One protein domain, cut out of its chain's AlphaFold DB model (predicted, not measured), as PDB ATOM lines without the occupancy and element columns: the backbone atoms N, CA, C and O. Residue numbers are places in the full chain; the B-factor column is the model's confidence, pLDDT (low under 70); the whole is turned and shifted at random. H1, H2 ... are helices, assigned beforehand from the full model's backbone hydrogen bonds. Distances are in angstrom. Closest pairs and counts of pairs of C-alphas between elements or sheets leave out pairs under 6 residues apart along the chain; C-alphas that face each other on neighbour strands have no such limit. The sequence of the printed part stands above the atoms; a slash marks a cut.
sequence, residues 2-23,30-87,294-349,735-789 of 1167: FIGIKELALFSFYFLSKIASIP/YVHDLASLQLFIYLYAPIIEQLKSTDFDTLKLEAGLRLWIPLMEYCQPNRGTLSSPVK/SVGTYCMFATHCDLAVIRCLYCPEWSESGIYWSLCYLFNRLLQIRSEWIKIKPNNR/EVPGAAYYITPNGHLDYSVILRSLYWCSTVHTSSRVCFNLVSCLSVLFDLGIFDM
ATOM      1  N   PHE A   2     -32.469  12.780 -23.950       31.62
ATOM      2  CA  PHE A   2     -33.221  13.997 -23.581       31.62
ATOM      3  C   PHE A   2     -34.699  14.000 -24.011       31.62
ATOM      4  O   PHE A   2     -35.539  14.406 -23.218       31.62
ATOM      5  N   ILE A   3     -35.029  13.480 -25.201       42.09
ATOM      6  CA  ILE A   3     -36.421  13.321 -25.672       42.09
ATOM      7  C   ILE A   3     -37.252  12.510 -24.664       42.09
ATOM      8  O   ILE A   3     -38.200  13.040 -24.102       42.09
ATOM      9  N   GLY A   4     -36.801  11.306 -24.297       46.97
ATOM     10  CA  GLY A   4     -37.445  10.485 -23.262       46.97
ATOM     11  C   GLY A   4     -37.500  11.126 -21.867       46.97
ATOM     12  O   GLY A   4     -38.353  10.766 -21.067       46.97
ATOM     13  N   ILE A   5     -36.627  12.091 -21.557       52.28
ATOM     14  CA  ILE A   5     -36.701  12.870 -20.309       52.28
ATOM     15  C   ILE A   5     -37.785  13.956 -20.414       52.28
ATOM     16  O   ILE A   5     -38.555  14.112 -19.468       52.28
ATOM     17  N   LYS A   6     -37.914  14.643 -21.563       55.50
ATOM     18  CA  LYS A   6     -39.067  15.517 -21.853       55.50
ATOM     19  C   LYS A   6     -40.378  14.726 -21.806       55.50
ATOM     20  O   LYS A   6     -41.303  15.152 -21.129       55.50
ATOM     21  N   GLU A   7     -40.447  13.561 -22.447       55.47
ATOM     22  CA  GLU A   7     -41.635  12.692 -22.476       55.47
ATOM     23  C   GLU A   7     -42.010  12.154 -21.089       55.47
ATOM     24  O   GLU A   7     -43.177  12.207 -20.716       55.47
ATOM     25  N   LEU A   8     -41.046  11.691 -20.282       55.66
ATOM     26  CA  LEU A   8     -41.311  11.256 -18.903       55.66
ATOM     27  C   LEU A   8     -41.753  12.416 -18.003       55.66
ATOM     28  O   LEU A   8     -42.613  12.226 -17.142       55.66
ATOM     29  N   ALA A   9     -41.208  13.618 -18.213       55.03
ATOM     30  CA  ALA A   9     -41.693  14.817 -17.544       55.03
ATOM     31  C   ALA A   9     -43.133  15.139 -17.986       55.03
ATOM     32  O   ALA A   9     -43.989  15.281 -17.126       55.03
ATOM     33  N   LEU A  10     -43.438  15.138 -19.291       58.09
ATOM     34  CA  LEU A  10     -44.786  15.322 -19.864       58.09
ATOM     35  C   LEU A  10     -45.801  14.277 -19.386       58.09
ATOM     36  O   LEU A  10     -46.934  14.632 -19.072       58.09
ATOM     37  N   PHE A  11     -45.395  13.020 -19.223       54.50
ATOM     38  CA  PHE A  11     -46.230  11.978 -18.630       54.50
ATOM     39  C   PHE A  11     -46.511  12.248 -17.141       54.50
ATOM     40  O   PHE A  11     -47.648  12.115 -16.688       54.50
ATOM     41  N   SER A  12     -45.504  12.708 -16.389       55.44
ATOM     42  CA  SER A  12     -45.666  13.149 -14.996       55.44
ATOM     43  C   SER A  12     -46.533  14.417 -14.879       55.44
ATOM     44  O   SER A  12     -47.403  14.482 -14.011       55.44
ATOM     45  N   PHE A  13     -46.387  15.390 -15.791       58.44
ATOM     46  CA  PHE A  13     -47.250  16.576 -15.887       58.44
ATOM     47  C   PHE A  13     -48.698  16.179 -16.194       58.44
ATOM     48  O   PHE A  13     -49.604  16.698 -15.551       58.44
ATOM     49  N   TYR A  14     -48.937  15.236 -17.114       54.84
ATOM     50  CA  TYR A  14     -50.283  14.732 -17.403       54.84
ATOM     51  C   TYR A  14     -50.898  14.034 -16.184       54.84
ATOM     52  O   TYR A  14     -52.043  14.314 -15.835       54.84
ATOM     53  N   PHE A  15     -50.137  13.181 -15.490       53.84
ATOM     54  CA  PHE A  15     -50.586  12.502 -14.271       53.84
ATOM     55  C   PHE A  15     -50.970  13.507 -13.170       53.84
ATOM     56  O   PHE A  15     -52.094  13.480 -12.672       53.84
ATOM     57  N   LEU A  16     -50.086  14.462 -12.864       58.19
ATOM     58  CA  LEU A  16     -50.325  15.508 -11.865       58.19
ATOM     59  C   LEU A  16     -51.455  16.467 -12.269       58.19
ATOM     60  O   LEU A  16     -52.281  16.820 -11.432       58.19
ATOM     61  N   SER A  17     -51.553  16.855 -13.545       54.28
ATOM     62  CA  SER A  17     -52.625  17.729 -14.042       54.28
ATOM     63  C   SER A  17     -53.991  17.039 -14.051       54.28
ATOM     64  O   SER A  17     -55.001  17.710 -13.848       54.28
ATOM     65  N   LYS A  18     -54.042  15.724 -14.293       49.84
ATOM     66  CA  LYS A  18     -55.282  14.937 -14.271       49.84
ATOM     67  C   LYS A  18     -55.755  14.678 -12.839       49.84
ATOM     68  O   LYS A  18     -56.953  14.699 -12.583       49.84
ATOM     69  N   ILE A  19     -54.824  14.524 -11.898       44.78
ATOM     70  CA  ILE A  19     -55.118  14.388 -10.463       44.78
ATOM     71  C   ILE A  19     -55.478  15.745  -9.826       44.78
ATOM     72  O   ILE A  19     -56.389  15.816  -9.006       44.78
ATOM     73  N   ALA A  20     -54.895  16.854 -10.289       45.03
ATOM     74  CA  ALA A  20     -55.326  18.211  -9.929       45.03
ATOM     75  C   ALA A  20     -56.738  18.588 -10.447       45.03
ATOM     76  O   ALA A  20     -57.211  19.691 -10.174       45.03
ATOM     77  N   SER A  21     -57.408  17.687 -11.180       44.72
ATOM     78  CA  SER A  21     -58.801  17.821 -11.625       44.72
ATOM     79  C   SER A  21     -59.821  17.135 -10.697       44.72
ATOM     80  O   SER A  21     -61.013  17.147 -11.010       44.72
ATOM     81  N   ILE A  22     -59.391  16.528  -9.583       42.22
ATOM     82  CA  ILE A  22     -60.295  15.919  -8.592       42.22
ATOM     83  C   ILE A  22     -61.146  17.022  -7.914       42.22
ATOM     84  O   ILE A  22     -60.607  18.073  -7.550       42.22
ATOM     85  N   PRO A  23     -62.476  16.838  -7.764       35.91
ATOM     86  CA  PRO A  23     -63.367  17.857  -7.206       35.91
ATOM     87  C   PRO A  23     -63.140  18.108  -5.705       35.91
ATOM     88  O   PRO A  23     -62.602  17.273  -4.984       35.91
ATOM     89  N   TYR A  30     -53.560  15.108   1.601       53.16
ATOM     90  CA  TYR A  30     -52.241  14.984   0.960       53.16
ATOM     91  C   TYR A  30     -52.252  14.033  -0.251       53.16
ATOM     92  O   TYR A  30     -51.873  12.868  -0.158       53.16
ATOM     93  N   VAL A  31     -52.639  14.546  -1.422       54.59
ATOM     94  CA  VAL A  31     -52.783  13.748  -2.661       54.59
ATOM     95  C   VAL A  31     -51.445  13.206  -3.212       54.59
ATOM     96  O   VAL A  31     -51.426  12.220  -3.947       54.59
ATOM     97  N   HIS A  32     -50.308  13.821  -2.855       66.12
ATOM     98  CA  HIS A  32     -48.966  13.379  -3.262       66.12
ATOM     99  C   HIS A  32     -47.962  13.483  -2.116       66.12
ATOM    100  O   HIS A  32     -47.974  14.452  -1.357       66.12
ATOM    101  N   ASP A  33     -47.047  12.517  -2.040       76.06
ATOM    102  CA  ASP A  33     -45.956  12.523  -1.074       76.06
ATOM    103  C   ASP A  33     -44.833  13.498  -1.471       76.06
ATOM    104  O   ASP A  33     -44.586  13.784  -2.650       76.06
ATOM    105  N   LEU A  34     -44.096  13.980  -0.467       81.94
ATOM    106  CA  LEU A  34     -43.031  14.960  -0.662       81.94
ATOM    107  C   LEU A  34     -41.875  14.439  -1.539       81.94
ATOM    108  O   LEU A  34     -41.201  15.247  -2.178       81.94
ATOM    109  N   ALA A  35     -41.645  13.121  -1.627       85.06
ATOM    110  CA  ALA A  35     -40.600  12.569  -2.488       85.06
ATOM    111  C   ALA A  35     -41.023  12.537  -3.968       85.06
ATOM    112  O   ALA A  35     -40.190  12.819  -4.831       85.06
ATOM    113  N   SER A  36     -42.302  12.299  -4.282       83.75
ATOM    114  CA  SER A  36     -42.824  12.472  -5.650       83.75
ATOM    115  C   SER A  36     -42.757  13.933  -6.107       83.75
ATOM    116  O   SER A  36     -42.335  14.201  -7.232       83.75
ATOM    117  N   LEU A  37     -43.087  14.891  -5.230       85.12
ATOM    118  CA  LEU A  37     -42.971  16.326  -5.535       85.12
ATOM    119  C   LEU A  37     -41.503  16.782  -5.662       85.12
ATOM    120  O   LEU A  37     -41.178  17.571  -6.549       85.12
ATOM    121  N   GLN A  38     -40.591  16.239  -4.848       89.00
ATOM    122  CA  GLN A  38     -39.146  16.448  -5.006       89.00
ATOM    123  C   GLN A  38     -38.643  15.893  -6.350       89.00
ATOM    124  O   GLN A  38     -37.960  16.603  -7.082       89.00
ATOM    125  N   LEU A  39     -39.002  14.656  -6.712       87.81
ATOM    126  CA  LEU A  39     -38.605  14.036  -7.984       87.81
ATOM    127  C   LEU A  39     -39.134  14.824  -9.193       87.81
ATOM    128  O   LEU A  39     -38.419  14.997 -10.179       87.81
ATOM    129  N   PHE A  40     -40.362  15.335  -9.099       85.62
ATOM    130  CA  PHE A  40     -40.972  16.211 -10.094       85.62
ATOM    131  C   PHE A  40     -40.148  17.485 -10.333       85.62
ATOM    132  O   PHE A  40     -39.736  17.729 -11.466       85.62
ATOM    133  N   ILE A  41     -39.838  18.254  -9.280       88.50
ATOM    134  CA  ILE A  41     -39.016  19.473  -9.393       88.50
ATOM    135  C   ILE A  41     -37.600  19.142  -9.889       88.50
ATOM    136  O   ILE A  41     -37.084  19.828 -10.774       88.50
ATOM    137  N   TYR A  42     -36.996  18.067  -9.370       89.00
ATOM    138  CA  TYR A  42     -35.654  17.613  -9.740       89.00
ATOM    139  C   TYR A  42     -35.526  17.316 -11.241       89.00
ATOM    140  O   TYR A  42     -34.502  17.643 -11.842       89.00
ATOM    141  N   LEU A  43     -36.558  16.713 -11.842       87.19
ATOM    142  CA  LEU A  43     -36.616  16.430 -13.277       87.19
ATOM    143  C   LEU A  43     -37.012  17.663 -14.099       87.19
ATOM    144  O   LEU A  43     -36.402  17.902 -15.134       87.19
ATOM    145  N   TYR A  44     -38.000  18.446 -13.659       85.31
ATOM    146  CA  TYR A  44     -38.539  19.583 -14.412       85.31
ATOM    147  C   TYR A  44     -37.553  20.744 -14.562       85.31
ATOM    148  O   TYR A  44     -37.289  21.188 -15.682       85.31
ATOM    149  N   ALA A  45     -37.012  21.247 -13.450       88.06
ATOM    150  CA  ALA A  45     -36.277  22.509 -13.441       88.06
ATOM    151  C   ALA A  45     -35.020  22.514 -14.347       88.06
ATOM    152  O   ALA A  45     -34.771  23.524 -15.000       88.06
ATOM    153  N   PRO A  46     -34.259  21.407 -14.504       88.12
ATOM    154  CA  PRO A  46     -33.209  21.294 -15.522       88.12
ATOM    155  C   PRO A  46     -33.659  21.454 -16.981       88.12
ATOM    156  O   PRO A  46     -32.849  21.835 -17.822       88.12
ATOM    157  N   ILE A  47     -34.910  21.105 -17.299       84.00
ATOM    158  CA  ILE A  47     -35.442  21.068 -18.671       84.00
ATOM    159  C   ILE A  47     -36.008  22.440 -19.067       84.00
ATOM    160  O   ILE A  47     -36.109  22.730 -20.254       84.00
ATOM    161  N   ILE A  48     -36.358  23.292 -18.098       80.44
ATOM    162  CA  ILE A  48     -37.195  24.481 -18.315       80.44
ATOM    163  C   ILE A  48     -36.650  25.451 -19.375       80.44
ATOM    164  O   ILE A  48     -37.400  25.907 -20.232       80.44
ATOM    165  N   GLU A  49     -35.333  25.664 -19.405       77.25
ATOM    166  CA  GLU A  49     -34.628  26.518 -20.378       77.25
ATOM    167  C   GLU A  49     -34.660  25.967 -21.820       77.25
ATOM    168  O   GLU A  49     -34.246  26.639 -22.760       77.25
ATOM    169  N   GLN A  50     -35.133  24.731 -21.996       76.62
ATOM    170  CA  GLN A  50     -35.216  23.999 -23.263       76.62
ATOM    171  C   GLN A  50     -36.668  23.761 -23.712       76.62
ATOM    172  O   GLN A  50     -36.884  23.097 -24.731       76.62
ATOM    173  N   LEU A  51     -37.662  24.233 -22.951       73.75
ATOM    174  CA  LEU A  51     -39.087  24.085 -23.251       73.75
ATOM    175  C   LEU A  51     -39.576  25.299 -24.046       73.75
ATOM    176  O   LEU A  51     -39.527  26.428 -23.562       73.75
ATOM    177  N   LYS A  52     -40.042  25.069 -25.278       68.69
ATOM    178  CA  LYS A  52     -40.641  26.113 -26.127       68.69
ATOM    179  C   LYS A  52     -42.144  26.194 -25.888       68.69
ATOM    180  O   LYS A  52     -42.742  25.200 -25.501       68.69
ATOM    181  N   SER A  53     -42.768  27.328 -26.207       61.72
ATOM    182  CA  SER A  53     -44.234  27.479 -26.225       61.72
ATOM    183  C   SER A  53     -44.937  26.353 -26.996       61.72
ATOM    184  O   SER A  53     -45.897  25.779 -26.494       61.72
ATOM    185  N   THR A  54     -44.380  25.968 -28.146       66.81
ATOM    186  CA  THR A  54     -44.858  24.867 -29.001       66.81
ATOM    187  C   THR A  54     -44.885  23.497 -28.318       66.81
ATOM    188  O   THR A  54     -45.676  22.636 -28.686       66.81
ATOM    189  N   ASP A  55     -44.050  23.274 -27.297       66.38
ATOM    190  CA  ASP A  55     -44.029  22.004 -26.558       66.38
ATOM    191  C   ASP A  55     -45.327  21.812 -25.729       66.38
ATOM    192  O   ASP A  55     -45.605  20.707 -25.261       66.38
ATOM    193  N   PHE A  56     -46.142  22.869 -25.573       65.31
ATOM    194  CA  PHE A  56     -47.384  22.903 -24.785       65.31
ATOM    195  C   PHE A  56     -48.659  22.899 -25.635       65.31
ATOM    196  O   PHE A  56     -49.746  22.802 -25.071       65.31
ATOM    197  N   ASP A  57     -48.566  22.910 -26.969       61.88
ATOM    198  CA  ASP A  57     -49.741  22.900 -27.862       61.88
ATOM    199  C   ASP A  57     -50.566  21.597 -27.750       61.88
ATOM    200  O   ASP A  57     -51.753  21.545 -28.088       61.88
ATOM    201  N   THR A  58     -49.951  20.536 -27.216       56.31
ATOM    202  CA  THR A  58     -50.610  19.273 -26.838       56.31
ATOM    203  C   THR A  58     -51.316  19.346 -25.478       56.31
ATOM    204  O   THR A  58     -52.296  18.635 -25.248       56.31
ATOM    205  N   LEU A  59     -50.880  20.234 -24.581       57.69
ATOM    206  CA  LEU A  59     -51.395  20.408 -23.220       57.69
ATOM    207  C   LEU A  59     -52.606  21.358 -23.201       57.69
ATOM    208  O   LEU A  59     -52.674  22.301 -22.415       57.69
ATOM    209  N   LYS A  60     -53.609  21.053 -24.036       52.41
ATOM    210  CA  LYS A  60     -54.857  21.821 -24.249       52.41
ATOM    211  C   LYS A  60     -55.790  21.920 -23.022       52.41
ATOM    212  O   LYS A  60     -56.936  22.339 -23.149       52.41
ATOM    213  N   LEU A  61     -55.330  21.523 -21.835       59.59
ATOM    214  CA  LEU A  61     -56.078  21.580 -20.581       59.59
ATOM    215  C   LEU A  61     -55.743  22.871 -19.829       59.59
ATOM    216  O   LEU A  61     -54.601  23.085 -19.423       59.59
ATOM    217  N   GLU A  62     -56.755  23.694 -19.550       59.53
ATOM    218  CA  GLU A  62     -56.590  24.956 -18.811       59.53
ATOM    219  C   GLU A  62     -55.935  24.750 -17.427       59.53
ATOM    220  O   GLU A  62     -55.126  25.562 -16.977       59.53
ATOM    221  N   ALA A  63     -56.222  23.620 -16.769       59.06
ATOM    222  CA  ALA A  63     -55.580  23.218 -15.517       59.06
ATOM    223  C   ALA A  63     -54.053  23.046 -15.652       59.06
ATOM    224  O   ALA A  63     -53.315  23.429 -14.744       59.06
ATOM    225  N   GLY A  64     -53.579  22.536 -16.794       65.62
ATOM    226  CA  GLY A  64     -52.156  22.388 -17.097       65.62
ATOM    227  C   GLY A  64     -51.471  23.741 -17.280       65.62
ATOM    228  O   GLY A  64     -50.433  23.986 -16.672       65.62
ATOM    229  N   LEU A  65     -52.092  24.667 -18.022       66.62
ATOM    230  CA  LEU A  65     -51.584  26.036 -18.184       66.62
ATOM    231  C   LEU A  65     -51.503  26.784 -16.841       66.62
ATOM    232  O   LEU A  65     -50.486  27.411 -16.547       66.62
ATOM    233  N   ARG A  66     -52.529  26.653 -15.986       65.12
ATOM    234  CA  ARG A  66     -52.575  27.243 -14.630       65.12
ATOM    235  C   ARG A  66     -51.514  26.679 -13.665       65.12
ATOM    236  O   ARG A  66     -51.203  27.334 -12.672       65.12
ATOM    237  N   LEU A  67     -50.961  25.495 -13.947       72.06
ATOM    238  CA  LEU A  67     -49.814  24.901 -13.243       72.06
ATOM    239  C   LEU A  67     -48.474  25.365 -13.850       72.06
ATOM    240  O   LEU A  67     -47.551  25.716 -13.120       72.06
ATOM    241  N   TRP A  68     -48.383  25.370 -15.179       72.25
ATOM    242  CA  TRP A  68     -47.178  25.662 -15.962       72.25
ATOM    243  C   TRP A  68     -46.722  27.123 -15.883       72.25
ATOM    244  O   TRP A  68     -45.546  27.371 -15.629       72.25
ATOM    245  N   ILE A  69     -47.636  28.079 -16.083       75.31
ATOM    246  CA  ILE A  69     -47.295  29.505 -16.214       75.31
ATOM    247  C   ILE A  69     -46.546  30.023 -14.964       75.31
ATOM    248  O   ILE A  69     -45.429  30.519 -15.125       75.31
ATOM    249  N   PRO A  70     -47.029  29.805 -13.718       79.62
ATOM    250  CA  PRO A  70     -46.296  30.218 -12.520       79.62
ATOM    251  C   PRO A  70     -44.927  29.544 -12.380       79.62
ATOM    252  O   PRO A  70     -43.964  30.194 -11.984       79.62
ATOM    253  N   LEU A  71     -44.808  28.260 -12.736       81.38
ATOM    254  CA  LEU A  71     -43.540  27.531 -12.653       81.38
ATOM    255  C   LEU A  71     -42.490  28.067 -13.651       81.38
ATOM    256  O   LEU A  71     -41.303  28.099 -13.322       81.38
ATOM    257  N   MET A  72     -42.921  28.564 -14.816       81.12
ATOM    258  CA  MET A  72     -42.078  29.326 -15.754       81.12
ATOM    259  C   MET A  72     -41.680  30.708 -15.222       81.12
ATOM    260  O   MET A  72     -40.543  31.134 -15.403       81.12
ATOM    261  N   GLU A  73     -42.569  31.376 -14.486       80.75
ATOM    262  CA  GLU A  73     -42.288  32.632 -13.771       80.75
ATOM    263  C   GLU A  73     -41.443  32.440 -12.488       80.75
ATOM    264  O   GLU A  73     -41.299  33.368 -11.688       80.75
ATOM    265  N   TYR A  74     -40.867  31.250 -12.266       86.50
ATOM    266  CA  TYR A  74     -40.153  30.878 -11.035       86.50
ATOM    267  C   TYR A  74     -41.006  31.153  -9.777       86.50
ATOM    268  O   TYR A  74     -40.545  31.740  -8.799       86.50
ATOM    269  N   CYS A  75     -42.283  30.773  -9.823       82.94
ATOM    270  CA  CYS A  75     -43.285  30.976  -8.781       82.94
ATOM    271  C   CYS A  75     -44.061  29.679  -8.498       82.94
ATOM    272  O   CYS A  75     -44.137  28.775  -9.330       82.94
ATOM    273  N   GLN A  76     -44.665  29.573  -7.311       81.19
ATOM    274  CA  GLN A  76     -45.541  28.441  -6.991       81.19
ATOM    275  C   GLN A  76     -46.892  28.558  -7.723       81.19
ATOM    276  O   GLN A  76     -47.410  29.669  -7.868       81.19
ATOM    277  N   PRO A  77     -47.496  27.443  -8.171       78.75
ATOM    278  CA  PRO A  77     -48.803  27.463  -8.820       78.75
ATOM    279  C   PRO A  77     -49.919  27.795  -7.821       78.75
ATOM    280  O   PRO A  77     -49.870  27.377  -6.669       78.75
ATOM    281  N   ASN A  78     -50.967  28.493  -8.268       64.06
ATOM    282  CA  ASN A  78     -52.085  28.932  -7.412       64.06
ATOM    283  C   ASN A  78     -53.156  27.844  -7.155       64.06
ATOM    284  O   ASN A  78     -54.185  28.127  -6.541       64.06
ATOM    285  N   ARG A  79     -52.969  26.615  -7.660       60.47
ATOM    286  CA  ARG A  79     -53.857  25.454  -7.446       60.47
ATOM    287  C   ARG A  79     -53.053  24.149  -7.410       60.47
ATOM    288  O   ARG A  79     -51.964  24.075  -7.973       60.47
ATOM    289  N   GLY A  80     -53.630  23.115  -6.796       65.88
ATOM    290  CA  GLY A  80     -53.026  21.784  -6.659       65.88
ATOM    291  C   GLY A  80     -52.052  21.661  -5.480       65.88
ATOM    292  O   GLY A  80     -51.716  22.645  -4.820       65.88
ATOM    293  N   THR A  81     -51.592  20.433  -5.221       66.44
ATOM    294  CA  THR A  81     -50.850  20.032  -4.007       66.44
ATOM    295  C   THR A  81     -49.614  20.890  -3.721       66.44
ATOM    296  O   THR A  81     -49.319  21.165  -2.565       66.44
ATOM    297  N   LEU A  82     -48.927  21.376  -4.762       75.19
ATOM    298  CA  LEU A  82     -47.745  22.241  -4.641       75.19
ATOM    299  C   LEU A  82     -48.014  23.546  -3.868       75.19
ATOM    300  O   LEU A  82     -47.124  24.001  -3.154       75.19
ATOM    301  N   SER A  83     -49.220  24.118  -3.972       75.88
ATOM    302  CA  SER A  83     -49.613  25.342  -3.250       75.88
ATOM    303  C   SER A  83     -50.058  25.085  -1.806       75.88
ATOM    304  O   SER A  83     -50.156  26.019  -1.014       75.88
ATOM    305  N   SER A  84     -50.359  23.829  -1.456       78.06
ATOM    306  CA  SER A  84     -50.900  23.482  -0.140       78.06
ATOM    307  C   SER A  84     -49.869  23.777   0.958       78.06
ATOM    308  O   SER A  84     -48.689  23.433   0.776       78.06
ATOM    309  N   PRO A  85     -50.257  24.391   2.093       81.38
ATOM    310  CA  PRO A  85     -49.358  24.535   3.225       81.38
ATOM    311  C   PRO A  85     -49.003  23.153   3.785       81.38
ATOM    312  O   PRO A  85     -49.786  22.207   3.762       81.38
ATOM    313  N   VAL A  86     -47.774  23.033   4.266       79.88
ATOM    314  CA  VAL A  86     -47.199  21.774   4.768       79.88
ATOM    315  C   VAL A  86     -47.657  21.463   6.195       79.88
ATOM    316  O   VAL A  86     -47.617  20.314   6.635       79.88
ATOM    317  N   LYS A  87     -48.110  22.498   6.901       81.19
ATOM    318  CA  LYS A  87     -48.669  22.430   8.239       81.19
ATOM    319  C   LYS A  87     -49.880  23.346   8.314       81.19
ATOM    320  O   LYS A  87     -49.755  24.533   8.006       81.19
ATOM    321  N   SER A 294     -57.936  36.126  -1.314       33.00
ATOM    322  CA  SER A 294     -57.363  36.642  -0.054       33.00
ATOM    323  C   SER A 294     -55.834  36.826   0.058       33.00
ATOM    324  O   SER A 294     -55.085  35.960   0.512       33.00
ATOM    325  N   VAL A 295     -55.404  38.080  -0.126       47.97
ATOM    326  CA  VAL A 295     -54.226  38.634   0.569       47.97
ATOM    327  C   VAL A 295     -54.374  38.380   2.078       47.97
ATOM    328  O   VAL A 295     -55.324  38.859   2.696       47.97
ATOM    329  N   GLY A 296     -53.443  37.641   2.683       50.09
ATOM    330  CA  GLY A 296     -53.505  37.287   4.103       50.09
ATOM    331  C   GLY A 296     -52.340  36.412   4.567       50.09
ATOM    332  O   GLY A 296     -51.515  35.978   3.765       50.09
ATOM    333  N   THR A 297     -52.286  36.137   5.874       51.91
ATOM    334  CA  THR A 297     -51.167  35.486   6.592       51.91
ATOM    335  C   THR A 297     -50.680  34.167   5.976       51.91
ATOM    336  O   THR A 297     -49.508  33.826   6.121       51.91
ATOM    337  N   TYR A 298     -51.537  33.450   5.243       63.72
ATOM    338  CA  TYR A 298     -51.242  32.152   4.625       63.72
ATOM    339  C   TYR A 298     -50.002  32.138   3.719       63.72
ATOM    340  O   TYR A 298     -49.290  31.140   3.667       63.72
ATOM    341  N   CYS A 299     -49.686  33.262   3.071       73.69
ATOM    342  CA  CYS A 299     -48.468  33.441   2.274       73.69
ATOM    343  C   CYS A 299     -47.156  33.165   3.042       73.69
ATOM    344  O   CYS A 299     -46.147  32.826   2.418       73.69
ATOM    345  N   MET A 300     -47.171  33.311   4.374       79.00
ATOM    346  CA  MET A 300     -46.028  33.127   5.270       79.00
ATOM    347  C   MET A 300     -45.782  31.656   5.633       79.00
ATOM    348  O   MET A 300     -44.719  31.339   6.170       79.00
ATOM    349  N   PHE A 301     -46.748  30.756   5.424       85.38
ATOM    350  CA  PHE A 301     -46.558  29.326   5.677       85.38
ATOM    351  C   PHE A 301     -45.734  28.679   4.559       85.38
ATOM    352  O   PHE A 301     -45.752  29.130   3.413       85.38
ATOM    353  N   ALA A 302     -45.000  27.623   4.904       88.62
ATOM    354  CA  ALA A 302     -44.254  26.806   3.960       88.62
ATOM    355  C   ALA A 302     -45.206  25.955   3.108       88.62
ATOM    356  O   ALA A 302     -46.075  25.275   3.659       88.62
ATOM    357  N   THR A 303     -45.025  25.952   1.787       88.19
ATOM    358  CA  THR A 303     -45.796  25.099   0.870       88.19
ATOM    359  C   THR A 303     -45.043  23.826   0.495       88.19
ATOM    360  O   THR A 303     -43.828  23.707   0.678       88.19
ATOM    361  N   HIS A 304     -45.769  22.841  -0.041       84.88
ATOM    362  CA  HIS A 304     -45.157  21.599  -0.520       84.88
ATOM    363  C   HIS A 304     -44.146  21.870  -1.645       84.88
ATOM    364  O   HIS A 304     -43.137  21.170  -1.746       84.88
ATOM    365  N   CYS A 305     -44.383  22.910  -2.455       88.00
ATOM    366  CA  CYS A 305     -43.426  23.394  -3.443       88.00
ATOM    367  C   CYS A 305     -42.135  23.881  -2.770       88.00
ATOM    368  O   CYS A 305     -41.062  23.405  -3.129       88.00
ATOM    369  N   ASP A 306     -42.220  24.739  -1.745       91.44
ATOM    370  CA  ASP A 306     -41.040  25.262  -1.040       91.44
ATOM    371  C   ASP A 306     -40.128  24.140  -0.519       91.44
ATOM    372  O   ASP A 306     -38.914  24.162  -0.739       91.44
ATOM    373  N   LEU A 307     -40.708  23.118   0.120       91.00
ATOM    374  CA  LEU A 307     -39.946  21.976   0.629       91.00
ATOM    375  C   LEU A 307     -39.390  21.095  -0.493       91.00
ATOM    376  O   LEU A 307     -38.246  20.651  -0.390       91.00
ATOM    377  N   ALA A 308     -40.144  20.854  -1.569       90.69
ATOM    378  CA  ALA A 308     -39.642  20.114  -2.726       90.69
ATOM    379  C   ALA A 308     -38.427  20.819  -3.358       90.69
ATOM    380  O   ALA A 308     -37.420  20.164  -3.637       90.69
ATOM    381  N   VAL A 309     -38.477  22.151  -3.502       92.62
ATOM    382  CA  VAL A 309     -37.363  22.968  -4.010       92.62
ATOM    383  C   VAL A 309     -36.152  22.914  -3.069       92.62
ATOM    384  O   VAL A 309     -35.050  22.597  -3.519       92.62
ATOM    385  N   ILE A 310     -36.331  23.152  -1.762       92.31
ATOM    386  CA  ILE A 310     -35.222  23.115  -0.788       92.31
ATOM    387  C   ILE A 310     -34.579  21.721  -0.740       92.31
ATOM    388  O   ILE A 310     -33.356  21.607  -0.671       92.31
ATOM    389  N   ARG A 311     -35.367  20.645  -0.840       90.88
ATOM    390  CA  ARG A 311     -34.842  19.270  -0.890       90.88
ATOM    391  C   ARG A 311     -34.063  18.969  -2.173       90.88
ATOM    392  O   ARG A 311     -33.116  18.191  -2.110       90.88
ATOM    393  N   CYS A 312     -34.392  19.601  -3.303       91.12
ATOM    394  CA  CYS A 312     -33.589  19.496  -4.526       91.12
ATOM    395  C   CYS A 312     -32.227  20.200  -4.407       91.12
ATOM    396  O   CYS A 312     -31.245  19.687  -4.934       91.12
ATOM    397  N   LEU A 313     -32.125  21.308  -3.659       89.81
ATOM    398  CA  LEU A 313     -30.837  21.982  -3.406       89.81
ATOM    399  C   LEU A 313     -29.833  21.125  -2.618       89.81
ATOM    400  O   LEU A 313     -28.628  21.327  -2.747       89.81
ATOM    401  N   TYR A 314     -30.314  20.180  -1.808       88.00
ATOM    402  CA  TYR A 314     -29.467  19.225  -1.084       88.00
ATOM    403  C   TYR A 314     -29.108  17.975  -1.905       88.00
ATOM    404  O   TYR A 314     -28.306  17.162  -1.443       88.00
ATOM    405  N   CYS A 315     -29.652  17.798  -3.117       85.69
ATOM    406  CA  CYS A 315     -29.241  16.704  -3.993       85.69
ATOM    407  C   CYS A 315     -27.805  16.947  -4.502       85.69
ATOM    408  O   CYS A 315     -27.559  17.972  -5.145       85.69
ATOM    409  N   PRO A 316     -26.847  16.027  -4.278       68.88
ATOM    410  CA  PRO A 316     -25.553  16.106  -4.943       68.88
ATOM    411  C   PRO A 316     -25.733  15.940  -6.460       68.88
ATOM    412  O   PRO A 316     -26.613  15.209  -6.911       68.88
ATOM    413  N   GLU A 317     -24.877  16.608  -7.237       76.69
ATOM    414  CA  GLU A 317     -24.801  16.483  -8.704       76.69
ATOM    415  C   GLU A 317     -26.075  16.901  -9.481       76.69
ATOM    416  O   GLU A 317     -26.258  16.515 -10.638       76.69
ATOM    417  N   TRP A 318     -26.935  17.752  -8.901       88.38
ATOM    418  CA  TRP A 318     -28.021  18.387  -9.661       88.38
ATOM    419  C   TRP A 318     -27.477  19.387 -10.702       88.38
ATOM    420  O   TRP A 318     -26.385  19.943 -10.555       88.38
ATOM    421  N   SER A 319     -28.221  19.603 -11.791       88.12
ATOM    422  CA  SER A 319     -27.731  20.415 -12.911       88.12
ATOM    423  C   SER A 319     -27.767  21.912 -12.599       88.12
ATOM    424  O   SER A 319     -28.631  22.400 -11.869       88.12
ATOM    425  N   GLU A 320     -26.853  22.668 -13.213       88.19
ATOM    426  CA  GLU A 320     -26.747  24.110 -12.975       88.19
ATOM    427  C   GLU A 320     -28.044  24.867 -13.311       88.19
ATOM    428  O   GLU A 320     -28.399  25.797 -12.596       88.19
ATOM    429  N   SER A 321     -28.775  24.454 -14.351       86.44
ATOM    430  CA  SER A 321     -30.055  25.067 -14.733       86.44
ATOM    431  C   SER A 321     -31.180  24.764 -13.735       86.44
ATOM    432  O   SER A 321     -31.960  25.658 -13.416       86.44
ATOM    433  N   GLY A 322     -31.224  23.551 -13.165       90.75
ATOM    434  CA  GLY A 322     -32.163  23.226 -12.084       90.75
ATOM    435  C   GLY A 322     -31.886  24.048 -10.822       90.75
ATOM    436  O   GLY A 322     -32.798  24.641 -10.244       90.75
ATOM    437  N   ILE A 323     -30.606  24.178 -10.463       90.50
ATOM    438  CA  ILE A 323     -30.159  24.997  -9.329       90.50
ATOM    439  C   ILE A 323     -30.461  26.479  -9.577       90.50
ATOM    440  O   ILE A 323     -31.052  27.130  -8.719       90.50
ATOM    441  N   TYR A 324     -30.141  27.008 -10.759       90.69
ATOM    442  CA  TYR A 324     -30.485  28.373 -11.156       90.69
ATOM    443  C   TYR A 324     -31.992  28.641 -11.004       90.69
ATOM    444  O   TYR A 324     -32.368  29.588 -10.312       90.69
ATOM    445  N   TRP A 325     -32.851  27.762 -11.537       93.19
ATOM    446  CA  TRP A 325     -34.305  27.880 -11.391       93.19
ATOM    447  C   TRP A 325     -34.754  27.858  -9.925       93.19
ATOM    448  O   TRP A 325     -35.516  28.725  -9.503       93.19
ATOM    449  N   SER A 326     -34.237  26.928  -9.118       93.44
ATOM    450  CA  SER A 326     -34.600  26.828  -7.697       93.44
ATOM    451  C   SER A 326     -34.177  28.042  -6.861       93.44
ATOM    452  O   SER A 326     -34.882  28.418  -5.927       93.44
ATOM    453  N   LEU A 327     -33.066  28.701  -7.209       91.81
ATOM    454  CA  LEU A 327     -32.630  29.931  -6.549       91.81
ATOM    455  C   LEU A 327     -33.467  31.140  -6.979       91.81
ATOM    456  O   LEU A 327     -33.819  31.952  -6.129       91.81
ATOM    457  N   CYS A 328     -33.847  31.235  -8.255       89.50
ATOM    458  CA  CYS A 328     -34.816  32.230  -8.722       89.50
ATOM    459  C   CYS A 328     -36.183  32.042  -8.034       89.50
ATOM    460  O   CYS A 328     -36.764  33.015  -7.554       89.50
ATOM    461  N   TYR A 329     -36.647  30.793  -7.887       93.75
ATOM    462  CA  TYR A 329     -37.861  30.454  -7.137       93.75
ATOM    463  C   TYR A 329     -37.766  30.909  -5.677       93.75
ATOM    464  O   TYR A 329     -38.638  31.632  -5.194       93.75
ATOM    465  N   LEU A 330     -36.695  30.534  -4.965       92.81
ATOM    466  CA  LEU A 330     -36.531  30.915  -3.561       92.81
ATOM    467  C   LEU A 330     -36.389  32.429  -3.390       92.81
ATOM    468  O   LEU A 330     -36.929  32.970  -2.431       92.81
ATOM    469  N   PHE A 331     -35.731  33.128  -4.315       91.19
ATOM    470  CA  PHE A 331     -35.670  34.587  -4.308       91.19
ATOM    471  C   PHE A 331     -37.071  35.207  -4.422       91.19
ATOM    472  O   PHE A 331     -37.459  35.986  -3.552       91.19
ATOM    473  N   ASN A 332     -37.864  34.803  -5.421       88.69
ATOM    474  CA  ASN A 332     -39.241  35.272  -5.602       88.69
ATOM    475  C   ASN A 332     -40.126  34.957  -4.382       88.69
ATOM    476  O   ASN A 332     -40.859  35.821  -3.895       88.69
ATOM    477  N   ARG A 333     -40.014  33.745  -3.832       90.38
ATOM    478  CA  ARG A 333     -40.761  33.307  -2.647       90.38
ATOM    479  C   ARG A 333     -40.384  34.102  -1.391       90.38
ATOM    480  O   ARG A 333     -41.262  34.570  -0.668       90.38
ATOM    481  N   LEU A 334     -39.091  34.324  -1.155       88.69
ATOM    482  CA  LEU A 334     -38.601  35.150  -0.048       88.69
ATOM    483  C   LEU A 334     -39.003  36.624  -0.211       88.69
ATOM    484  O   LEU A 334     -39.264  37.289   0.790       88.69
ATOM    485  N   LEU A 335     -39.104  37.140  -1.442       86.06
ATOM    486  CA  LEU A 335     -39.625  38.485  -1.702       86.06
ATOM    487  C   LEU A 335     -41.102  38.618  -1.299       86.06
ATOM    488  O   LEU A 335     -41.432  39.600  -0.632       86.06
ATOM    489  N   GLN A 336     -41.949  37.634  -1.633       84.19
ATOM    490  CA  GLN A 336     -43.361  37.586  -1.213       84.19
ATOM    491  C   GLN A 336     -43.482  37.588   0.320       84.19
ATOM    492  O   GLN A 336     -44.168  38.433   0.901       84.19
ATOM    493  N   ILE A 337     -42.741  36.698   0.987       85.56
ATOM    494  CA  ILE A 337     -42.685  36.604   2.455       85.56
ATOM    495  C   ILE A 337     -42.202  37.935   3.064       85.56
ATOM    496  O   ILE A 337     -42.790  38.430   4.028       85.56
ATOM    497  N   ARG A 338     -41.188  38.584   2.471       83.81
ATOM    498  CA  ARG A 338     -40.696  39.897   2.919       83.81
ATOM    499  C   ARG A 338     -41.748  40.998   2.763       83.81
ATOM    500  O   ARG A 338     -41.876  41.806   3.679       83.81
ATOM    501  N   SER A 339     -42.506  41.063   1.663       80.56
ATOM    502  CA  SER A 339     -43.560  42.082   1.502       80.56
ATOM    503  C   SER A 339     -44.659  41.969   2.562       80.56
ATOM    504  O   SER A 339     -45.108  42.990   3.085       80.56
ATOM    505  N   GLU A 340     -45.036  40.751   2.939       78.50
ATOM    506  CA  GLU A 340     -46.123  40.501   3.891       78.50
ATOM    507  C   GLU A 340     -45.648  40.666   5.346       78.50
ATOM    508  O   GLU A 340     -46.292  41.363   6.131       78.50
ATOM    509  N   TRP A 341     -44.435  40.210   5.685       78.12
ATOM    510  CA  TRP A 341     -43.752  40.552   6.947       78.12
ATOM    511  C   TRP A 341     -43.626  42.073   7.144       78.12
ATOM    512  O   TRP A 341     -43.828  42.596   8.245       78.12
ATOM    513  N   ILE A 342     -43.345  42.808   6.060       72.62
ATOM    514  CA  ILE A 342     -43.307  44.275   6.047       72.62
ATOM    515  C   ILE A 342     -44.699  44.883   6.269       72.62
ATOM    516  O   ILE A 342     -44.781  45.958   6.863       72.62
ATOM    517  N   LYS A 343     -45.809  44.257   5.860       72.69
ATOM    518  CA  LYS A 343     -47.159  44.723   6.240       72.69
ATOM    519  C   LYS A 343     -47.416  44.490   7.734       72.69
ATOM    520  O   LYS A 343     -47.727  45.449   8.437       72.69
ATOM    521  N   ILE A 344     -47.167  43.269   8.219       66.19
ATOM    522  CA  ILE A 344     -47.492  42.782   9.576       66.19
ATOM    523  C   ILE A 344     -46.782  43.560  10.709       66.19
ATOM    524  O   ILE A 344     -47.277  43.585  11.833       66.19
ATOM    525  N   LYS A 345     -45.661  44.256  10.449       60.19
ATOM    526  CA  LYS A 345     -44.965  45.108  11.444       60.19
ATOM    527  C   LYS A 345     -45.178  46.625  11.226       60.19
ATOM    528  O   LYS A 345     -44.266  47.310  10.751       60.19
ATOM    529  N   PRO A 346     -46.331  47.218  11.605       46.94
ATOM    530  CA  PRO A 346     -46.557  48.659  11.478       46.94
ATOM    531  C   PRO A 346     -45.813  49.506  12.524       46.94
ATOM    532  O   PRO A 346     -45.301  50.562  12.165       46.94
ATOM    533  N   ASN A 347     -45.695  49.080  13.788       42.34
ATOM    534  CA  ASN A 347     -45.312  50.004  14.873       42.34
ATOM    535  C   ASN A 347     -43.862  50.523  14.811       42.34
ATOM    536  O   ASN A 347     -43.624  51.697  15.101       42.34
ATOM    537  N   ASN A 348     -42.909  49.742  14.289       41.88
ATOM    538  CA  ASN A 348     -41.545  50.237  14.040       41.88
ATOM    539  C   ASN A 348     -41.487  51.323  12.939       41.88
ATOM    540  O   ASN A 348     -40.469  52.004  12.789       41.88
ATOM    541  N   ARG A 349     -42.572  51.549  12.178       44.78
ATOM    542  CA  ARG A 349     -42.614  52.587  11.139       44.78
ATOM    543  C   ARG A 349     -42.631  54.012  11.680       44.78
ATOM    544  O   ARG A 349     -42.191  54.878  10.933       44.78
ATOM    545  N   GLU A 735     -49.250  17.910  10.034       75.50
ATOM    546  CA  GLU A 735     -47.942  18.224   9.452       75.50
ATOM    547  C   GLU A 735     -47.434  17.067   8.578       75.50
ATOM    548  O   GLU A 735     -47.395  15.910   9.000       75.50
ATOM    549  N   VAL A 736     -47.005  17.381   7.351       75.38
ATOM    550  CA  VAL A 736     -46.517  16.378   6.387       75.38
ATOM    551  C   VAL A 736     -45.304  15.612   6.949       75.38
ATOM    552  O   VAL A 736     -44.317  16.238   7.355       75.38
ATOM    553  N   PRO A 737     -45.285  14.266   6.895       74.19
ATOM    554  CA  PRO A 737     -44.135  13.472   7.316       74.19
ATOM    555  C   PRO A 737     -42.816  13.918   6.659       74.19
ATOM    556  O   PRO A 737     -42.670  13.926   5.437       74.19
ATOM    557  N   GLY A 738     -41.833  14.275   7.491       76.62
ATOM    558  CA  GLY A 738     -40.519  14.768   7.057       76.62
ATOM    559  C   GLY A 738     -40.413  16.288   6.870       76.62
ATOM    560  O   GLY A 738     -39.329  16.766   6.530       76.62
ATOM    561  N   ALA A 739     -41.482  17.051   7.119       83.06
ATOM    562  CA  ALA A 739     -41.483  18.511   7.027       83.06
ATOM    563  C   ALA A 739     -40.727  19.231   8.152       83.06
ATOM    564  O   ALA A 739     -40.077  20.240   7.878       83.06
ATOM    565  N   ALA A 740     -40.779  18.705   9.381       82.31
ATOM    566  CA  ALA A 740     -40.232  19.306  10.605       82.31
ATOM    567  C   ALA A 740     -38.792  19.843  10.492       82.31
ATOM    568  O   ALA A 740     -38.420  20.785  11.182       82.31
ATOM    569  N   TYR A 741     -37.971  19.269   9.608       83.50
ATOM    570  CA  TYR A 741     -36.584  19.685   9.370       83.50
ATOM    571  C   TYR A 741     -36.428  20.917   8.459       83.50
ATOM    572  O   TYR A 741     -35.302  21.322   8.187       83.50
ATOM    573  N   TYR A 742     -37.529  21.489   7.960       87.12
ATOM    574  CA  TYR A 742     -37.562  22.621   7.021       87.12
ATOM    575  C   TYR A 742     -38.477  23.765   7.484       87.12
ATOM    576  O   TYR A 742     -38.438  24.855   6.906       87.12
ATOM    577  N   ILE A 743     -39.307  23.527   8.504       87.62
ATOM    578  CA  ILE A 743     -40.312  24.472   8.993       87.62
ATOM    579  C   ILE A 743     -40.136  24.749  10.487       87.62
ATOM    580  O   ILE A 743     -39.739  23.896  11.273       87.62
ATOM    581  N   THR A 744     -40.471  25.969  10.879       85.44
ATOM    582  CA  THR A 744     -40.659  26.365  12.276       85.44
ATOM    583  C   THR A 744     -41.902  25.682  12.872       85.44
ATOM    584  O   THR A 744     -42.801  25.298  12.117       85.44
ATOM    585  N   PRO A 745     -42.039  25.595  14.213       78.50
ATOM    586  CA  PRO A 745     -43.237  25.039  14.854       78.50
ATOM    587  C   PRO A 745     -44.552  25.661  14.357       78.50
ATOM    588  O   PRO A 745     -45.548  24.950  14.231       78.50
ATOM    589  N   ASN A 746     -44.512  26.949  13.998       78.31
ATOM    590  CA  ASN A 746     -45.618  27.763  13.484       78.31
ATOM    591  C   ASN A 746     -45.957  27.503  11.998       78.31
ATOM    592  O   ASN A 746     -46.781  28.215  11.434       78.31
ATOM    593  N   GLY A 747     -45.287  26.569  11.315       79.62
ATOM    594  CA  GLY A 747     -45.522  26.271   9.896       79.62
ATOM    595  C   GLY A 747     -44.865  27.236   8.898       79.62
ATOM    596  O   GLY A 747     -44.950  27.011   7.693       79.62
ATOM    597  N   HIS A 748     -44.183  28.293   9.351       87.56
ATOM    598  CA  HIS A 748     -43.341  29.137   8.487       87.56
ATOM    599  C   HIS A 748     -42.031  28.423   8.130       87.56
ATOM    600  O   HIS A 748     -41.534  27.638   8.936       87.56
ATOM    601  N   LEU A 749     -41.429  28.734   6.979       87.88
ATOM    602  CA  LEU A 749     -40.106  28.216   6.591       87.88
ATOM    603  C   LEU A 749     -39.022  28.575   7.623       87.88
ATOM    604  O   LEU A 749     -38.949  29.722   8.066       87.88
ATOM    605  N   ASP A 750     -38.139  27.628   7.956       87.94
ATOM    606  CA  ASP A 750     -36.939  27.946   8.735       87.94
ATOM    607  C   ASP A 750     -35.831  28.513   7.831       87.94
ATOM    608  O   ASP A 750     -35.161  27.803   7.071       87.94
ATOM    609  N   TYR A 751     -35.584  29.815   7.968       88.25
ATOM    610  CA  TYR A 751     -34.496  30.510   7.284       88.25
ATOM    611  C   TYR A 751     -33.105  29.933   7.600       88.25
ATOM    612  O   TYR A 751     -32.198  30.087   6.784       88.25
ATOM    613  N   SER A 752     -32.916  29.242   8.732       84.75
ATOM    614  CA  SER A 752     -31.656  28.563   9.063       84.75
ATOM    615  C   SER A 752     -31.382  27.365   8.140       84.75
ATOM    616  O   SER A 752     -30.228  27.071   7.821       84.75
ATOM    617  N   VAL A 753     -32.431  26.698   7.653       87.62
ATOM    618  CA  VAL A 753     -32.340  25.568   6.714       87.62
ATOM    619  C   VAL A 753     -32.129  26.070   5.287       87.62
ATOM    620  O   VAL A 753     -31.322  25.496   4.557       87.62
ATOM    621  N   ILE A 754     -32.764  27.189   4.921       89.12
ATOM    622  CA  ILE A 754     -32.504  27.891   3.652       89.12
ATOM    623  C   ILE A 754     -31.057  28.408   3.613       89.12
ATOM    624  O   ILE A 754     -30.356  28.239   2.619       89.12
ATOM    625  N   LEU A 755     -30.551  28.991   4.705       87.44
ATOM    626  CA  LEU A 755     -29.169  29.474   4.767       87.44
ATOM    627  C   LEU A 755     -28.149  28.328   4.616       87.44
ATOM    628  O   LEU A 755     -27.155  28.490   3.906       87.44
ATOM    629  N   ARG A 756     -28.418  27.155   5.210       84.25
ATOM    630  CA  ARG A 756     -27.607  25.940   5.004       84.25
ATOM    631  C   ARG A 756     -27.651  25.446   3.550       84.25
ATOM    632  O   ARG A 756     -26.600  25.075   3.029       84.25
ATOM    633  N   SER A 757     -28.796  25.504   2.859       87.69
ATOM    634  CA  SER A 757     -28.878  25.088   1.447       87.69
ATOM    635  C   SER A 757     -28.163  26.069   0.512       87.69
ATOM    636  O   SER A 757     -27.465  25.640  -0.405       87.69
ATOM    637  N   LEU A 758     -28.253  27.381   0.769       87.75
ATOM    638  CA  LEU A 758     -27.495  28.403   0.033       87.75
ATOM    639  C   LEU A 758     -25.978  28.236   0.235       87.75
ATOM    640  O   LEU A 758     -25.218  28.312  -0.732       87.75
ATOM    641  N   TYR A 759     -25.539  27.947   1.467       85.50
ATOM    642  CA  TYR A 759     -24.145  27.605   1.760       85.50
ATOM    643  C   TYR A 759     -23.693  26.362   0.984       85.50
ATOM    644  O   TYR A 759     -22.693  26.435   0.273       85.50
ATOM    645  N   TRP A 760     -24.448  25.260   1.048       84.38
ATOM    646  CA  TRP A 760     -24.148  24.036   0.299       84.38
ATOM    647  C   TRP A 760     -23.955  24.330  -1.195       84.38
ATOM    648  O   TRP A 760     -22.891  24.046  -1.749       84.38
ATOM    649  N   CYS A 761     -24.910  25.030  -1.812       84.69
ATOM    650  CA  CYS A 761     -24.835  25.432  -3.216       84.69
ATOM    651  C   CYS A 761     -23.575  26.252  -3.531       84.69
ATOM    652  O   CYS A 761     -22.912  25.965  -4.525       84.69
ATOM    653  N   SER A 762     -23.190  27.197  -2.662       82.75
ATOM    654  CA  SER A 762     -21.950  27.983  -2.808       82.75
ATOM    655  C   SER A 762     -20.658  27.153  -2.775       82.75
ATOM    656  O   SER A 762     -19.641  27.585  -3.316       82.75
ATOM    657  N   THR A 763     -20.676  25.966  -2.152       81.25
ATOM    658  CA  THR A 763     -19.496  25.084  -2.072       81.25
ATOM    659  C   THR A 763     -19.375  24.131  -3.260       81.25
ATOM    660  O   THR A 763     -18.263  23.720  -3.591       81.25
ATOM    661  N   VAL A 764     -20.497  23.799  -3.908       75.25
ATOM    662  CA  VAL A 764     -20.552  22.850  -5.031       75.25
ATOM    663  C   VAL A 764     -20.567  23.571  -6.389       75.25
ATOM    664  O   VAL A 764     -19.911  23.116  -7.327       75.25
ATOM    665  N   HIS A 765     -21.248  24.718  -6.506       73.75
ATOM    666  CA  HIS A 765     -21.453  25.436  -7.770       73.75
ATOM    667  C   HIS A 765     -20.889  26.859  -7.724       73.75
ATOM    668  O   HIS A 765     -21.188  27.642  -6.825       73.75
ATOM    669  N   THR A 766     -20.098  27.212  -8.740       71.38
ATOM    670  CA  THR A 766     -19.372  28.494  -8.810       71.38
ATOM    671  C   THR A 766     -19.665  29.292 -10.086       71.38
ATOM    672  O   THR A 766     -18.844  30.119 -10.488       71.38
ATOM    673  N   SER A 767     -20.779  29.026 -10.780       78.88
ATOM    674  CA  SER A 767     -21.135  29.768 -11.999       78.88
ATOM    675  C   SER A 767     -21.637  31.174 -11.664       78.88
ATOM    676  O   SER A 767     -22.233  31.404 -10.612       78.88
ATOM    677  N   SER A 768     -21.416  32.138 -12.560       76.38
ATOM    678  CA  SER A 768     -21.781  33.543 -12.329       76.38
ATOM    679  C   SER A 768     -23.280  33.732 -12.067       76.38
ATOM    680  O   SER A 768     -23.647  34.458 -11.142       76.38
ATOM    681  N   ARG A 769     -24.144  33.043 -12.825       82.44
ATOM    682  CA  ARG A 769     -25.609  33.128 -12.686       82.44
ATOM    683  C   ARG A 769     -26.142  32.481 -11.403       82.44
ATOM    684  O   ARG A 769     -27.106  32.987 -10.829       82.44
ATOM    685  N   VAL A 770     -25.500  31.413 -10.921       85.31
ATOM    686  CA  VAL A 770     -25.818  30.798  -9.622       85.31
ATOM    687  C   VAL A 770     -25.333  31.703  -8.490       85.31
ATOM    688  O   VAL A 770     -26.129  32.079  -7.634       85.31
ATOM    689  N   CYS A 771     -24.076  32.157  -8.527       80.94
ATOM    690  CA  CYS A 771     -23.507  33.076  -7.535       80.94
ATOM    691  C   CYS A 771     -24.309  34.381  -7.393       80.94
ATOM    692  O   CYS A 771     -24.524  34.839  -6.271       80.94
ATOM    693  N   PHE A 772     -24.795  34.957  -8.499       80.56
ATOM    694  CA  PHE A 772     -25.672  36.130  -8.464       80.56
ATOM    695  C   PHE A 772     -26.966  35.848  -7.686       80.56
ATOM    696  O   PHE A 772     -27.282  36.572  -6.746       80.56
ATOM    697  N   ASN A 773     -27.678  34.761  -8.005       84.00
ATOM    698  CA  ASN A 773     -28.938  34.435  -7.333       84.00
ATOM    699  C   ASN A 773     -28.760  33.963  -5.880       84.00
ATOM    700  O   ASN A 773     -29.611  34.266  -5.045       84.00
ATOM    701  N   LEU A 774     -27.634  33.322  -5.535       85.81
ATOM    702  CA  LEU A 774     -27.255  33.055  -4.140       85.81
ATOM    703  C   LEU A 774     -27.147  34.362  -3.339       85.81
ATOM    704  O   LEU A 774     -27.734  34.482  -2.265       85.81
ATOM    705  N   VAL A 775     -26.443  35.364  -3.875       81.44
ATOM    706  CA  VAL A 775     -26.299  36.686  -3.241       81.44
ATOM    707  C   VAL A 775     -27.637  37.431  -3.177       81.44
ATOM    708  O   VAL A 775     -27.943  38.034  -2.147       81.44
ATOM    709  N   SER A 776     -28.475  37.336  -4.214       82.38
ATOM    710  CA  SER A 776     -29.840  37.877  -4.207       82.38
ATOM    711  C   SER A 776     -30.692  37.256  -3.092       82.38
ATOM    712  O   SER A 776     -31.270  38.000  -2.297       82.38
ATOM    713  N   CYS A 777     -30.698  35.924  -2.943       86.69
ATOM    714  CA  CYS A 777     -31.376  35.232  -1.839       86.69
ATOM    715  C   CYS A 777     -30.857  35.699  -0.470       86.69
ATOM    716  O   CYS A 777     -31.646  36.091   0.390       86.69
ATOM    717  N   LEU A 778     -29.531  35.726  -0.283       86.38
ATOM    718  CA  LEU A 778     -28.902  36.203   0.953       86.38
ATOM    719  C   LEU A 778     -29.319  37.643   1.289       86.38
ATOM    720  O   LEU A 778     -29.607  37.932   2.447       86.38
ATOM    721  N   SER A 779     -29.419  38.538   0.299       80.31
ATOM    722  CA  SER A 779     -29.839  39.930   0.523       80.31
ATOM    723  C   SER A 779     -31.253  40.046   1.115       80.31
ATOM    724  O   SER A 779     -31.468  40.837   2.034       80.31
ATOM    725  N   VAL A 780     -32.195  39.206   0.670       80.44
ATOM    726  CA  VAL A 780     -33.574  39.179   1.187       80.44
ATOM    727  C   VAL A 780     -33.626  38.539   2.577       80.44
ATOM    728  O   VAL A 780     -34.344  39.024   3.450       80.44
ATOM    729  N   LEU A 781     -32.807  37.513   2.825       83.06
ATOM    730  CA  LEU A 781     -32.642  36.898   4.148       83.06
ATOM    731  C   LEU A 781     -32.040  37.872   5.185       83.06
ATOM    732  O   LEU A 781     -32.450  37.859   6.346       83.06
ATOM    733  N   PHE A 782     -31.125  38.763   4.781       78.94
ATOM    734  CA  PHE A 782     -30.634  39.844   5.645       78.94
ATOM    735  C   PHE A 782     -31.729  40.878   5.971       78.94
ATOM    736  O   PHE A 782     -31.824  41.305   7.124       78.94
ATOM    737  N   ASP A 783     -32.568  41.256   5.000       74.12
ATOM    738  CA  ASP A 783     -33.704  42.172   5.215       74.12
ATOM    739  C   ASP A 783     -34.793  41.578   6.132       74.12
ATOM    740  O   ASP A 783     -35.458  42.322   6.853       74.12
ATOM    741  N   LEU A 784     -34.965  40.251   6.131       76.19
ATOM    742  CA  LEU A 784     -35.898  39.521   7.005       76.19
ATOM    743  C   LEU A 784     -35.445  39.450   8.482       76.19
ATOM    744  O   LEU A 784     -36.207  38.993   9.335       76.19
ATOM    745  N   GLY A 785     -34.244  39.945   8.809       62.34
ATOM    746  CA  GLY A 785     -33.818  40.173  10.195       62.34
ATOM    747  C   GLY A 785     -33.251  38.952  10.924       62.34
ATOM    748  O   GLY A 785     -33.322  38.897  12.149       62.34
ATOM    749  N   ILE A 786     -32.653  37.987  10.213       62.16
ATOM    750  CA  ILE A 786     -32.022  36.787  10.816       62.16
ATOM    751  C   ILE A 786     -30.991  37.147  11.907       62.16
ATOM    752  O   ILE A 786     -30.852  36.432  12.895       62.16
ATOM    753  N   PHE A 787     -30.313  38.291  11.766       50.34
ATOM    754  CA  PHE A 787     -29.305  38.800  12.706       50.34
ATOM    755  C   PHE A 787     -29.864  39.755  13.779       50.34
ATOM    756  O   PHE A 787     -29.092  40.433  14.455       50.34
ATOM    757  N   ASP A 788     -31.188  39.830  13.941       39.34
ATOM    758  CA  ASP A 788     -31.855  40.664  14.956       39.34
ATOM    759  C   ASP A 788     -32.343  39.819  16.160       39.34
ATOM    760  O   ASP A 788     -33.004  40.324  17.070       39.34
ATOM    761  N   MET A 789     -32.027  38.518  16.182       38.50
ATOM    762  CA  MET A 789     -32.375  37.592  17.264       38.50
ATOM    763  C   MET A 789     -31.379  37.681  18.426       38.50
ATOM    764  O   MET A 789     -30.206  37.340  18.281       38.50
TER     765      MET A 789
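AT A GLANCE: This is residues 2 to 23, 30 to 87, 294 to 349 and 735 to 789 of the 1167 residues of the protein "UNC80 domain-containing protein" of Schistosoma rodhaini (UniProt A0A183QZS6). Four helices, H6, H7, H8 and H9, make the main body, touching one another in a ring, with the hairpin of H8 and H9 on one side. H2 crosses H6, and H1 packs with its residues 5 to 12 on H2, closest at Tyr 44, the last residue of H2, and with its residues 13 to 17 on H4; the centre of H1 lies 18.5 A from the mean of the C-alphas, and that of H3 lies farthest, at 22.3 A. The printed part has 191 residues with nine named helices, H1 to H9 in chain order, and no named strand; the class is all helix. It is compact, with a radius of gyration of the C-alphas of 16.8 A and spans of 52 by 42 by 30 A.

HOW THE PARTS SIT: H1, residues 2 to 19, touches H2, residues 34 to 44, with residues 5 to 12 alone, closest at the C-alphas of Ala 9 and Tyr 44, 6.5 A, at a steep tilt of 43 degrees, opposite ways. With residues 13 to 17 alone H1 touches H4, residues 62 to 72, closest at the C-alphas of Ser 17 and Gly 64, 5.6 A. H3, residues 53 to 56, touches no helix. H2 touches H6, residues 304 to 313, at a steep tilt of 63 degrees; the closest C-alphas, of Gln 38 and Ala 308, are 4.3 A apart. H7, residues 320 to 344, shares the place of hub with H6, each touching three helices; H6 and H7 touch at Val 309 and Ser 326, their closest C-alphas, 6.0 A. H5, residues 297 to 300, touches H7, closest at the C-alphas of Met 300 and Ile 337, 5.6 A. H8, residues 751 to 764, touches H6 at a shallow tilt of 33 degrees, only just short of steep, with the C-alphas of Leu 313 and Ser 757 closest, 6.1 A. H9, residues 768 to 783, forms a helical hairpin with H8, and touches H7 at 18 degrees, the same way, closest at the C-alphas of Phe 331 and Cys 777, 5.0 A. Every O i to N i+4 pair is within hydrogen-bond range in H1, H2, H6, H7, H8 and H9, against 5 of 7 in H4; H3 and H5 are too short for such a pair.

IN THESE COORDINATES: H1 begins at C-alpha 2 (-33.221, 13.997, -23.581) and is 25.5 A long. H7 is the longest at 35.9 A, from C-alpha 320 (-26.747, 24.110, -12.975). H8 is 20.1 A and H9 22.9 A, ending at C-alpha 783 (-33.704, 42.172, 5.215).

THE WHOLE: The cuts leave out residues 24 to 29, 88 to 293 and 350 to 734, with C-alpha gaps of 14.1 A, 18.6 A and 34.8 A. Of the links printed whole, none is long. The mean pLDDT of the printed part is 74.4; 61 residues are under 70, among them residues 2 to 23.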